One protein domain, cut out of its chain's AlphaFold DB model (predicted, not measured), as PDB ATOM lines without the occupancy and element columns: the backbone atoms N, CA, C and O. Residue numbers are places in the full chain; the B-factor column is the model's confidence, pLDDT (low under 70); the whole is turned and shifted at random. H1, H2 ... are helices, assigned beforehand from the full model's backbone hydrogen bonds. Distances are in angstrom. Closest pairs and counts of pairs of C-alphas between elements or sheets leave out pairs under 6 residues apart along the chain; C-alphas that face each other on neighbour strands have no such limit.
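This is residues 130 to 193 of the 193 residues of the protein "AlaDh_PNT_N domain-containing protein" of Porphyromonadaceae bacterium (UniProt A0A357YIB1). One long helix, H1, spans the domain, with a shorter helix, H2, beside its middle and running the same way. Two long loops make the rest: residues 150 to 162 fold back from the end of H1 to H2, and residues 172 to 193 swing back toward the first residues of H1. The printed part has 64 residues, 29 of them, under half, in the two named helices, H1 then H2, with no named strand; the class is all helix. It is compact, with a radius of gyration of the C-alphas of 11.7 A and spans of 31 by 29 by 19 A.

Start from H1, residues 130 to 149, and look to H2, residues 163 to 171. They only just touch, with 3 pairs of C-alphas within 8 A, and H1 does so with residues 139 to 142 alone. The closest C-alphas, those of Tyr 139 and Ala 170, are 7.0 A apart. Their lines stand at a shallow tilt of 28 degrees, the same way. In both helices every O i to N i+4 pair is within hydrogen-bond range.

Find C-alpha 130 at (27.401, -27.410, -42.365); from there H1 runs 28.5 A to C-alpha 149. H2 runs 12.1 A from C-alpha 163 to C-alpha 171 at (45.136, -39.377, -48.367).

The two C-alphas farthest apart, those of Lys 150 and Gly 186, are 31.6 A apart. The printed part has no cut, and the link from H1 to H2 is long, with 13 residues. Confidence is low, with pLDDT under 70, in residues 185 to 193.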
ATOM      1  N   GLY A 130      26.662 -26.794 -43.467       87.94
ATOM      2  CA  GLY A 130      27.401 -27.410 -42.365       87.94
ATOM      3  C   GLY A 130      28.410 -28.455 -42.835       87.94
ATOM      4  O   GLY A 130      29.575 -28.387 -42.455       87.94
ATOM      5  N   TRP A 131      27.984 -29.349 -43.723       89.50
ATOM      6  CA  TRP A 131      28.801 -30.480 -44.151       89.50
ATOM      7  C   TRP A 131      30.062 -30.028 -44.894       89.50
ATOM      8  O   TRP A 131      31.171 -30.422 -44.540       89.50
ATOM      9  N   TRP A 132      29.912 -29.103 -45.845       90.88
ATOM     10  CA  TRP A 132      31.036 -28.514 -46.576       90.88
ATOM     11  C   TRP A 132      31.976 -27.721 -45.665       90.88
ATOM     12  O   TRP A 132      33.194 -27.785 -45.842       90.88
ATOM     13  N   ALA A 133      31.439 -27.016 -44.663       90.31
ATOM     14  CA  ALA A 133      32.261 -26.350 -43.653       90.31
ATOM     15  C   ALA A 133      33.095 -27.362 -42.847       90.31
ATOM     16  O   ALA A 133      34.262 -27.099 -42.567       90.31
ATOM     17  N   GLY A 134      32.527 -28.531 -42.539       91.12
ATOM     18  CA  GLY A 134      33.227 -29.652 -41.913       91.12
ATOM     19  C   GLY A 134      34.362 -30.202 -42.768       91.12
ATOM     20  O   GLY A 134      35.496 -30.286 -42.305       91.12
ATOM     21  N   VAL A 135      34.081 -30.511 -44.037       91.88
ATOM     22  CA  VAL A 135      35.074 -31.018 -45.002       91.88
ATOM     23  C   VAL A 135      36.257 -30.057 -45.142       91.88
ATOM     24  O   VAL A 135      37.413 -30.457 -44.989       91.88
ATOM     25  N   VAL A 136      35.984 -28.778 -45.413       92.12
ATOM     26  CA  VAL A 136      37.035 -27.766 -45.605       92.12
ATOM     27  C   VAL A 136      37.769 -27.481 -44.290       92.12
ATOM     28  O   VAL A 136      38.983 -27.282 -44.298       92.12
ATOM     29  N   GLY A 137      37.065 -27.503 -43.154       92.75
ATOM     30  CA  GLY A 137      37.657 -27.364 -41.823       92.75
ATOM     31  C   GLY A 137      38.624 -28.499 -41.487       92.75
ATOM     32  O   GLY A 137      39.754 -28.238 -41.072       92.75
ATOM     33  N   ALA A 138      38.227 -29.748 -41.737       92.06
ATOM     34  CA  ALA A 138      39.074 -30.920 -41.540       92.06
ATOM     35  C   ALA A 138      40.321 -30.864 -42.438       92.06
ATOM     36  O   ALA A 138      41.441 -31.013 -41.951       92.06
ATOM     37  N   TYR A 139      40.152 -30.548 -43.727       93.38
ATOM     38  CA  TYR A 139      41.275 -30.407 -44.658       93.38
ATOM     39  C   TYR A 139      42.262 -29.310 -44.230       93.38
ATOM     40  O   TYR A 139      43.471 -29.531 -44.197       93.38
ATOM     41  N   ASN A 140      41.761 -28.129 -43.853       93.94
ATOM     42  CA  ASN A 140      42.617 -27.037 -43.387       93.94
ATOM     43  C   ASN A 140      43.312 -27.357 -42.056       93.94
ATOM     44  O   ASN A 140      44.434 -26.906 -41.844       93.94
ATOM     45  N   THR A 141      42.681 -28.155 -41.192       92.62
ATOM     46  CA  THR A 141      43.295 -28.642 -39.948       92.62
ATOM     47  C   THR A 141      44.485 -29.547 -40.254       92.62
ATOM     48  O   THR A 141      45.578 -29.304 -39.744       92.62
ATOM     49  N   LEU A 142      44.316 -30.529 -41.149       91.88
ATOM     50  CA  LEU A 142      45.415 -31.391 -41.603       91.88
ATOM     51  C   LEU A 142      46.527 -30.582 -42.274       91.88
ATOM     52  O   LEU A 142      47.704 -30.795 -41.996       91.88
ATOM     53  N   ARG A 143      46.162 -29.603 -43.109       92.75
ATOM     54  CA  ARG A 143      47.123 -28.706 -43.760       92.75
ATOM     55  C   ARG A 143      47.947 -27.920 -42.741       92.75
ATOM     56  O   ARG A 143      49.158 -27.805 -42.901       92.75
ATOM     57  N   ALA A 144      47.304 -27.367 -41.713       92.88
ATOM     58  CA  ALA A 144      47.985 -26.624 -40.658       92.88
ATOM     59  C   ALA A 144      48.905 -27.526 -39.823       92.88
ATOM     60  O   ALA A 144      50.021 -27.120 -39.511       92.88
ATOM     61  N   PHE A 145      48.459 -28.745 -39.507       91.38
ATOM     62  CA  PHE A 145      49.261 -29.750 -38.810       91.38
ATOM     63  C   PHE A 145      50.526 -30.116 -39.601       91.38
ATOM     64  O   PHE A 145      51.632 -29.959 -39.088       91.38
ATOM     65  N   GLY A 146      50.375 -30.499 -40.874       90.56
ATOM     66  CA  GLY A 146      51.505 -30.839 -41.744       90.56
ATOM     67  C   GLY A 146      52.494 -29.683 -41.913       90.56
ATOM     68  O   GLY A 146      53.701 -29.893 -41.809       90.56
ATOM     69  N   PHE A 147      51.988 -28.456 -42.083       89.75
ATOM     70  CA  PHE A 147      52.817 -27.256 -42.217       89.75
ATOM     71  C   PHE A 147      53.602 -26.926 -40.942       89.75
ATOM     72  O   PHE A 147      54.791 -26.619 -41.013       89.75
ATOM     73  N   LYS A 148      52.949 -26.987 -39.773       88.75
ATOM     74  CA  LYS A 148      53.558 -26.637 -38.483       88.75
ATOM     75  C   LYS A 148      54.726 -27.561 -38.143       88.75
ATOM     76  O   LYS A 148      55.798 -27.076 -37.787       88.75
ATOM     77  N   ASP A 149      54.510 -28.866 -38.275       83.12
ATOM     78  CA  ASP A 149      55.473 -29.887 -37.852       83.12
ATOM     79  C   ASP A 149      56.359 -30.379 -39.018       83.12
ATOM     80  O   ASP A 149      57.183 -31.274 -38.850       83.12
ATOM     81  N   LYS A 150      56.219 -29.759 -40.202       83.19
ATOM     82  CA  LYS A 150      56.958 -30.052 -41.446       83.19
ATOM     83  C   LYS A 150      56.875 -31.516 -41.902       83.19
ATOM     84  O   LYS A 150      57.797 -32.016 -42.540       83.19
ATOM     85  N   PHE A 151      55.768 -32.199 -41.608       84.62
ATOM     86  CA  PHE A 151      55.561 -33.589 -42.029       84.62
ATOM     87  C   PHE A 151      55.178 -33.710 -43.506       84.62
ATOM     88  O   PHE A 151      55.601 -34.642 -44.183       84.62
ATOM     89  N   PHE A 152      54.348 -32.789 -43.995       88.38
ATOM     90  CA  PHE A 152      53.844 -32.770 -45.365       88.38
ATOM     91  C   PHE A 152      53.247 -31.399 -45.676       88.38
ATOM     92  O   PHE A 152      52.885 -30.638 -44.776       88.38
ATOM     93  N   GLU A 153      53.083 -31.101 -46.960       89.88
ATOM     94  CA  GLU A 153      52.427 -29.882 -47.415       89.88
ATOM     95  C   GLU A 153      51.157 -30.225 -48.195       89.88
ATOM     96  O   GLU A 153      51.184 -30.995 -49.153       89.88
ATOM     97  N   LEU A 154      50.029 -29.638 -47.782       91.62
ATOM     98  CA  LEU A 154      48.780 -29.701 -48.539       91.62
ATOM     99  C   LEU A 154      48.532 -28.366 -49.250       91.62
ATOM    100  O   LEU A 154      48.660 -27.298 -48.629       91.62
ATOM    101  N   PRO A 155      48.123 -28.388 -50.529       92.56
ATOM    102  CA  PRO A 155      47.813 -27.166 -51.251       92.56
ATOM    103  C   PRO A 155      46.605 -26.455 -50.626       92.56
ATOM    104  O   PRO A 155      45.698 -27.075 -50.076       92.56
ATOM    105  N   LYS A 156      46.577 -25.121 -50.686       92.12
ATOM    106  CA  LYS A 156      45.436 -24.344 -50.181       92.12
ATOM    107  C   LYS A 156      44.198 -24.614 -51.058       92.12
ATOM    108  O   LYS A 156      44.316 -24.479 -52.278       92.12
ATOM    109  N   PRO A 157      43.015 -24.918 -50.483       90.00
ATOM    110  CA  PRO A 157      41.790 -25.051 -51.267       90.00
ATOM    111  C   PRO A 157      41.469 -23.756 -52.021       90.00
ATOM    112  O   PRO A 157      41.584 -22.660 -51.468       90.00
ATOM    113  N   GLY A 158      41.044 -23.887 -53.274       84.56
ATOM    114  CA  GLY A 158      40.653 -22.775 -54.144       84.56
ATOM    115  C   GLY A 158      39.512 -23.161 -55.086       84.56
ATOM    116  O   GLY A 158      38.977 -24.261 -54.990       84.56
ATOM    117  N   LEU A 159      39.167 -22.280 -56.031       79.00
ATOM    118  CA  LEU A 159      38.002 -22.431 -56.924       79.00
ATOM    119  C   LEU A 159      37.959 -23.761 -57.701       79.00
ATOM    120  O   LEU A 159      36.887 -24.274 -57.988       79.00
ATOM    121  N   LYS A 160      39.122 -24.341 -58.022       80.38
ATOM    122  CA  LYS A 160      39.246 -25.584 -58.809       80.38
ATOM    123  C   LYS A 160      39.271 -26.866 -57.962       80.38
ATOM    124  O   LYS A 160      39.545 -27.950 -58.497       80.38
ATOM    125  N   PHE A 161      39.072 -26.758 -56.647       88.25
ATOM    126  CA  PHE A 161      39.069 -27.909 -55.750       88.25
ATOM    127  C   PHE A 161      37.700 -28.572 -55.725       88.25
ATOM    128  O   PHE A 161      36.672 -27.930 -55.540       88.25
ATOM    129  N   THR A 162      37.715 -29.891 -55.856       91.88
ATOM    130  CA  THR A 162      36.548 -30.745 -55.650       91.88
ATOM    131  C   THR A 162      36.753 -31.565 -54.384       91.88
ATOM    132  O   THR A 162      37.888 -31.744 -53.934       91.88
ATOM    133  N   LEU A 163      35.672 -32.123 -53.833       92.38
ATOM    134  CA  LEU A 163      35.759 -33.070 -52.718       92.38
ATOM    135  C   LEU A 163      36.755 -34.200 -53.012       92.38
ATOM    136  O   LEU A 163      37.595 -34.514 -52.177       92.38
ATOM    137  N   LYS A 164      36.695 -34.763 -54.228       93.62
ATOM    138  CA  LYS A 164      37.599 -35.828 -54.673       93.62
ATOM    139  C   LYS A 164      39.064 -35.400 -54.561       93.62
ATOM    140  O   LYS A 164      39.850 -36.128 -53.972       93.62
ATOM    141  N   LYS A 165      39.410 -34.205 -55.055       92.88
ATOM    142  CA  LYS A 165      40.778 -33.669 -54.962       92.88
ATOM    143  C   LYS A 165      41.211 -33.422 -53.518       92.88
ATOM    144  O   LYS A 165      42.353 -33.695 -53.173       92.88
ATOM    145  N   LEU A 166      40.317 -32.909 -52.669       93.25
ATOM    146  CA  LEU A 166      40.621 -32.713 -51.246       93.25
ATOM    147  C   LEU A 166      40.965 -34.046 -50.567       93.25
ATOM    148  O   LEU A 166      41.966 -34.122 -49.860       93.25
ATOM    149  N   ILE A 167      40.173 -35.091 -50.821       92.56
ATOM    150  CA  ILE A 167      40.426 -36.441 -50.301       92.56
ATOM    151  C   ILE A 167      41.739 -36.998 -50.857       92.56
ATOM    152  O   ILE A 167      42.543 -37.513 -50.088       92.56
ATOM    153  N   GLU A 168      41.980 -36.864 -52.161       92.62
ATOM    154  CA  GLU A 168      43.203 -37.326 -52.825       92.62
ATOM    155  C   GLU A 168      44.459 -36.713 -52.191       92.62
ATOM    156  O   GLU A 168      45.348 -37.443 -51.758       92.62
ATOM    157  N   TYR A 169      44.503 -35.386 -52.031       91.44
ATOM    158  CA  TYR A 169      45.640 -34.714 -51.395       91.44
ATOM    159  C   TYR A 169      45.826 -35.114 -49.929       91.44
ATOM    160  O   TYR A 169      46.958 -35.321 -49.488       91.44
ATOM    161  N   ALA A 170      44.730 -35.209 -49.170       89.62
ATOM    162  CA  ALA A 170      44.790 -35.579 -47.760       89.62
ATOM    163  C   ALA A 170      45.243 -37.035 -47.566       89.62
ATOM    164  O   ALA A 170      45.985 -37.317 -46.632       89.62
ATOM    165  N   SER A 171      44.843 -37.939 -48.463       88.06
ATOM    166  CA  SER A 171      45.136 -39.377 -48.367       88.06
ATOM    167  C   SER A 171      46.491 -39.760 -48.962       88.06
ATOM    168  O   SER A 171      47.015 -40.821 -48.643       88.06
ATOM    169  N   ALA A 172      47.081 -38.915 -49.813       85.81
ATOM    170  CA  ALA A 172      48.430 -39.131 -50.342       85.81
ATOM    171  C   ALA A 172      49.527 -38.958 -49.274       85.81
ATOM    172  O   ALA A 172      50.642 -39.443 -49.444       85.81
ATOM    173  N   ASN A 173      49.214 -38.274 -48.171       72.25
ATOM    174  CA  ASN A 173      50.142 -37.989 -47.087       72.25
ATOM    175  C   ASN A 173      49.626 -38.661 -45.815       72.25
ATOM    176  O   ASN A 173      48.711 -38.149 -45.178       72.25
ATOM    177  N   THR A 174      50.193 -39.811 -45.450       72.12
ATOM    178  CA  THR A 174      49.766 -40.585 -44.266       72.12
ATOM    179  C   THR A 174      50.915 -40.955 -43.335       72.12
ATOM    180  O   THR A 174      50.687 -41.594 -42.311       72.12
ATOM    181  N   ASN A 175      52.152 -40.547 -43.646       76.44
ATOM    182  CA  ASN A 175      53.326 -40.873 -42.835       76.44
ATOM    183  C   ASN A 175      53.465 -39.949 -41.612       76.44
ATOM    184  O   ASN A 175      54.466 -39.258 -41.432       76.44
ATOM    185  N   TYR A 176      52.416 -39.892 -40.799       81.00
ATOM    186  CA  TYR A 176      52.371 -39.189 -39.525       81.00
ATOM    187  C   TYR A 176      51.378 -39.881 -38.595       81.00
ATOM    188  O   TYR A 176      50.399 -40.485 -39.029       81.00
ATOM    189  N   SER A 177      51.600 -39.754 -37.290       83.62
ATOM    190  CA  SER A 177      50.615 -40.153 -36.290       83.62
ATOM    191  C   SER A 177      49.961 -38.902 -35.721       83.62
ATOM    192  O   SER A 177      50.647 -38.026 -35.198       83.62
ATOM    193  N   CYS A 178      48.638 -38.801 -35.828       84.00
ATOM    194  CA  CYS A 178      47.881 -37.738 -35.179       84.00
ATOM    195  C   CYS A 178      46.614 -38.299 -34.527       84.00
ATOM    196  O   CYS A 178      46.037 -39.286 -34.984       84.00
ATOM    197  N   LYS A 179      46.178 -37.655 -33.442       87.75
ATOM    198  CA  LYS A 179      44.870 -37.890 -32.828       87.75
ATOM    199  C   LYS A 179      44.036 -36.639 -33.043       87.75
ATOM    200  O   LYS A 179      44.431 -35.561 -32.608       87.75
ATOM    201  N   ILE A 180      42.899 -36.787 -33.710       86.81
ATOM    202  CA  ILE A 180      41.980 -35.680 -33.973       86.81
ATOM    203  C   ILE A 180      40.788 -35.829 -33.038       86.81
ATOM    204  O   ILE A 180      40.079 -36.833 -33.077       86.81
ATOM    205  N   VAL A 181      40.569 -34.819 -32.199       89.75
ATOM    206  CA  VAL A 181      39.355 -34.712 -31.391       89.75
ATOM    207  C   VAL A 181      38.361 -33.851 -32.156       89.75
ATOM    208  O   VAL A 181      38.632 -32.687 -32.444       89.75
ATOM    209  N   VAL A 182      37.207 -34.426 -32.479       86.06
ATOM    210  CA  VAL A 182      36.080 -33.697 -33.065       86.06
ATOM    211  C   VAL A 182      35.048 -33.458 -31.969       86.06
ATOM    212  O   VAL A 182      34.545 -34.407 -31.372       86.06
ATOM    213  N   SER A 183      34.733 -32.192 -31.697       86.31
ATOM    214  CA  SER A 183      33.695 -31.800 -30.738       86.31
ATOM    215  C   SER A 183      32.490 -31.191 -31.456       86.31
ATOM    216  O   SER A 183      32.639 -30.228 -32.210       86.31
ATOM    217  N   GLY A 184      31.296 -31.717 -31.174       74.94
ATOM    218  CA  GLY A 184      30.038 -31.327 -31.815       74.94
ATOM    219  C   GLY A 184      29.473 -32.455 -32.681       74.94
ATOM    220  O   GLY A 184      30.205 -33.099 -33.424       74.94
ATOM    221  N   ASN A 185      28.159 -32.680 -32.595       61.69
ATOM    222  CA  ASN A 185      27.454 -33.752 -33.320       61.69
ATOM    223  C   ASN A 185      26.536 -33.221 -34.437       61.69
ATOM    224  O   ASN A 185      25.702 -33.952 -34.962       61.69
ATOM    225  N   GLY A 186      26.644 -31.937 -34.789       60.81
ATOM    226  CA  GLY A 186      25.856 -31.364 -35.883       60.81
ATOM    227  C   GLY A 186      26.365 -31.822 -37.251       60.81
ATOM    228  O   GLY A 186      27.482 -32.322 -37.365       60.81
ATOM    229  N   GLY A 187      25.615 -31.538 -38.321       57.69
ATOM    230  CA  GLY A 187      26.010 -31.806 -39.718       57.69
ATOM    231  C   GLY A 187      27.281 -31.087 -40.207       57.69
ATOM    232  O   GLY A 187      27.474 -30.958 -41.406       57.69
ATOM    233  N   LYS A 188      28.113 -30.573 -39.294       54.00
ATOM    234  CA  LYS A 188      29.452 -30.010 -39.497       54.00
ATOM    235  C   LYS A 188      30.573 -31.018 -39.214       54.00
ATOM    236  O   LYS A 188      31.724 -30.721 -39.508       54.00
ATOM    237  N   SER A 189      30.262 -32.176 -38.638       52.34
ATOM    238  CA  SER A 189      31.261 -33.191 -38.302       52.34
ATOM    239  C   SER A 189      31.505 -34.087 -39.513       52.34
ATOM    240  O   SER A 189      30.598 -34.775 -39.976       52.34
ATOM    241  N   PHE A 190      32.723 -34.049 -40.055       50.03
ATOM    242  CA  PHE A 190      33.149 -34.878 -41.181       50.03
ATOM    243  C   PHE A 190      34.334 -35.747 -40.758       50.03
ATOM    244  O   PHE A 190      35.303 -35.238 -40.196       50.03
ATOM    245  N   PHE A 191      34.252 -37.047 -41.040       46.72
ATOM    246  CA  PHE A 191      35.348 -37.994 -40.861       46.72
ATOM    247  C   PHE A 191      35.828 -38.450 -42.234       46.72
ATOM    248  O   PHE A 191      35.026 -38.918 -43.044       46.72
ATOM    249  N   PHE A 192      37.135 -38.358 -42.473       43.31
ATOM    250  CA  PHE A 192      37.776 -39.190 -43.483       43.31
ATOM    251  C   PHE A 192      37.769 -40.613 -42.913       43.31
ATOM    252  O   PHE A 192      38.518 -40.900 -41.981       43.31
ATOM    253  N   LYS A 193      36.819 -41.438 -43.356       33.19
ATOM    254  CA  LYS A 193      36.888 -42.886 -43.152       33.19
ATOM    255  C   LYS A 193      37.747 -43.499 -44.243       33.19
ATOM    256  O   LYS A 193      37.617 -43.023 -45.392       33.19
TER     257      LYS A 193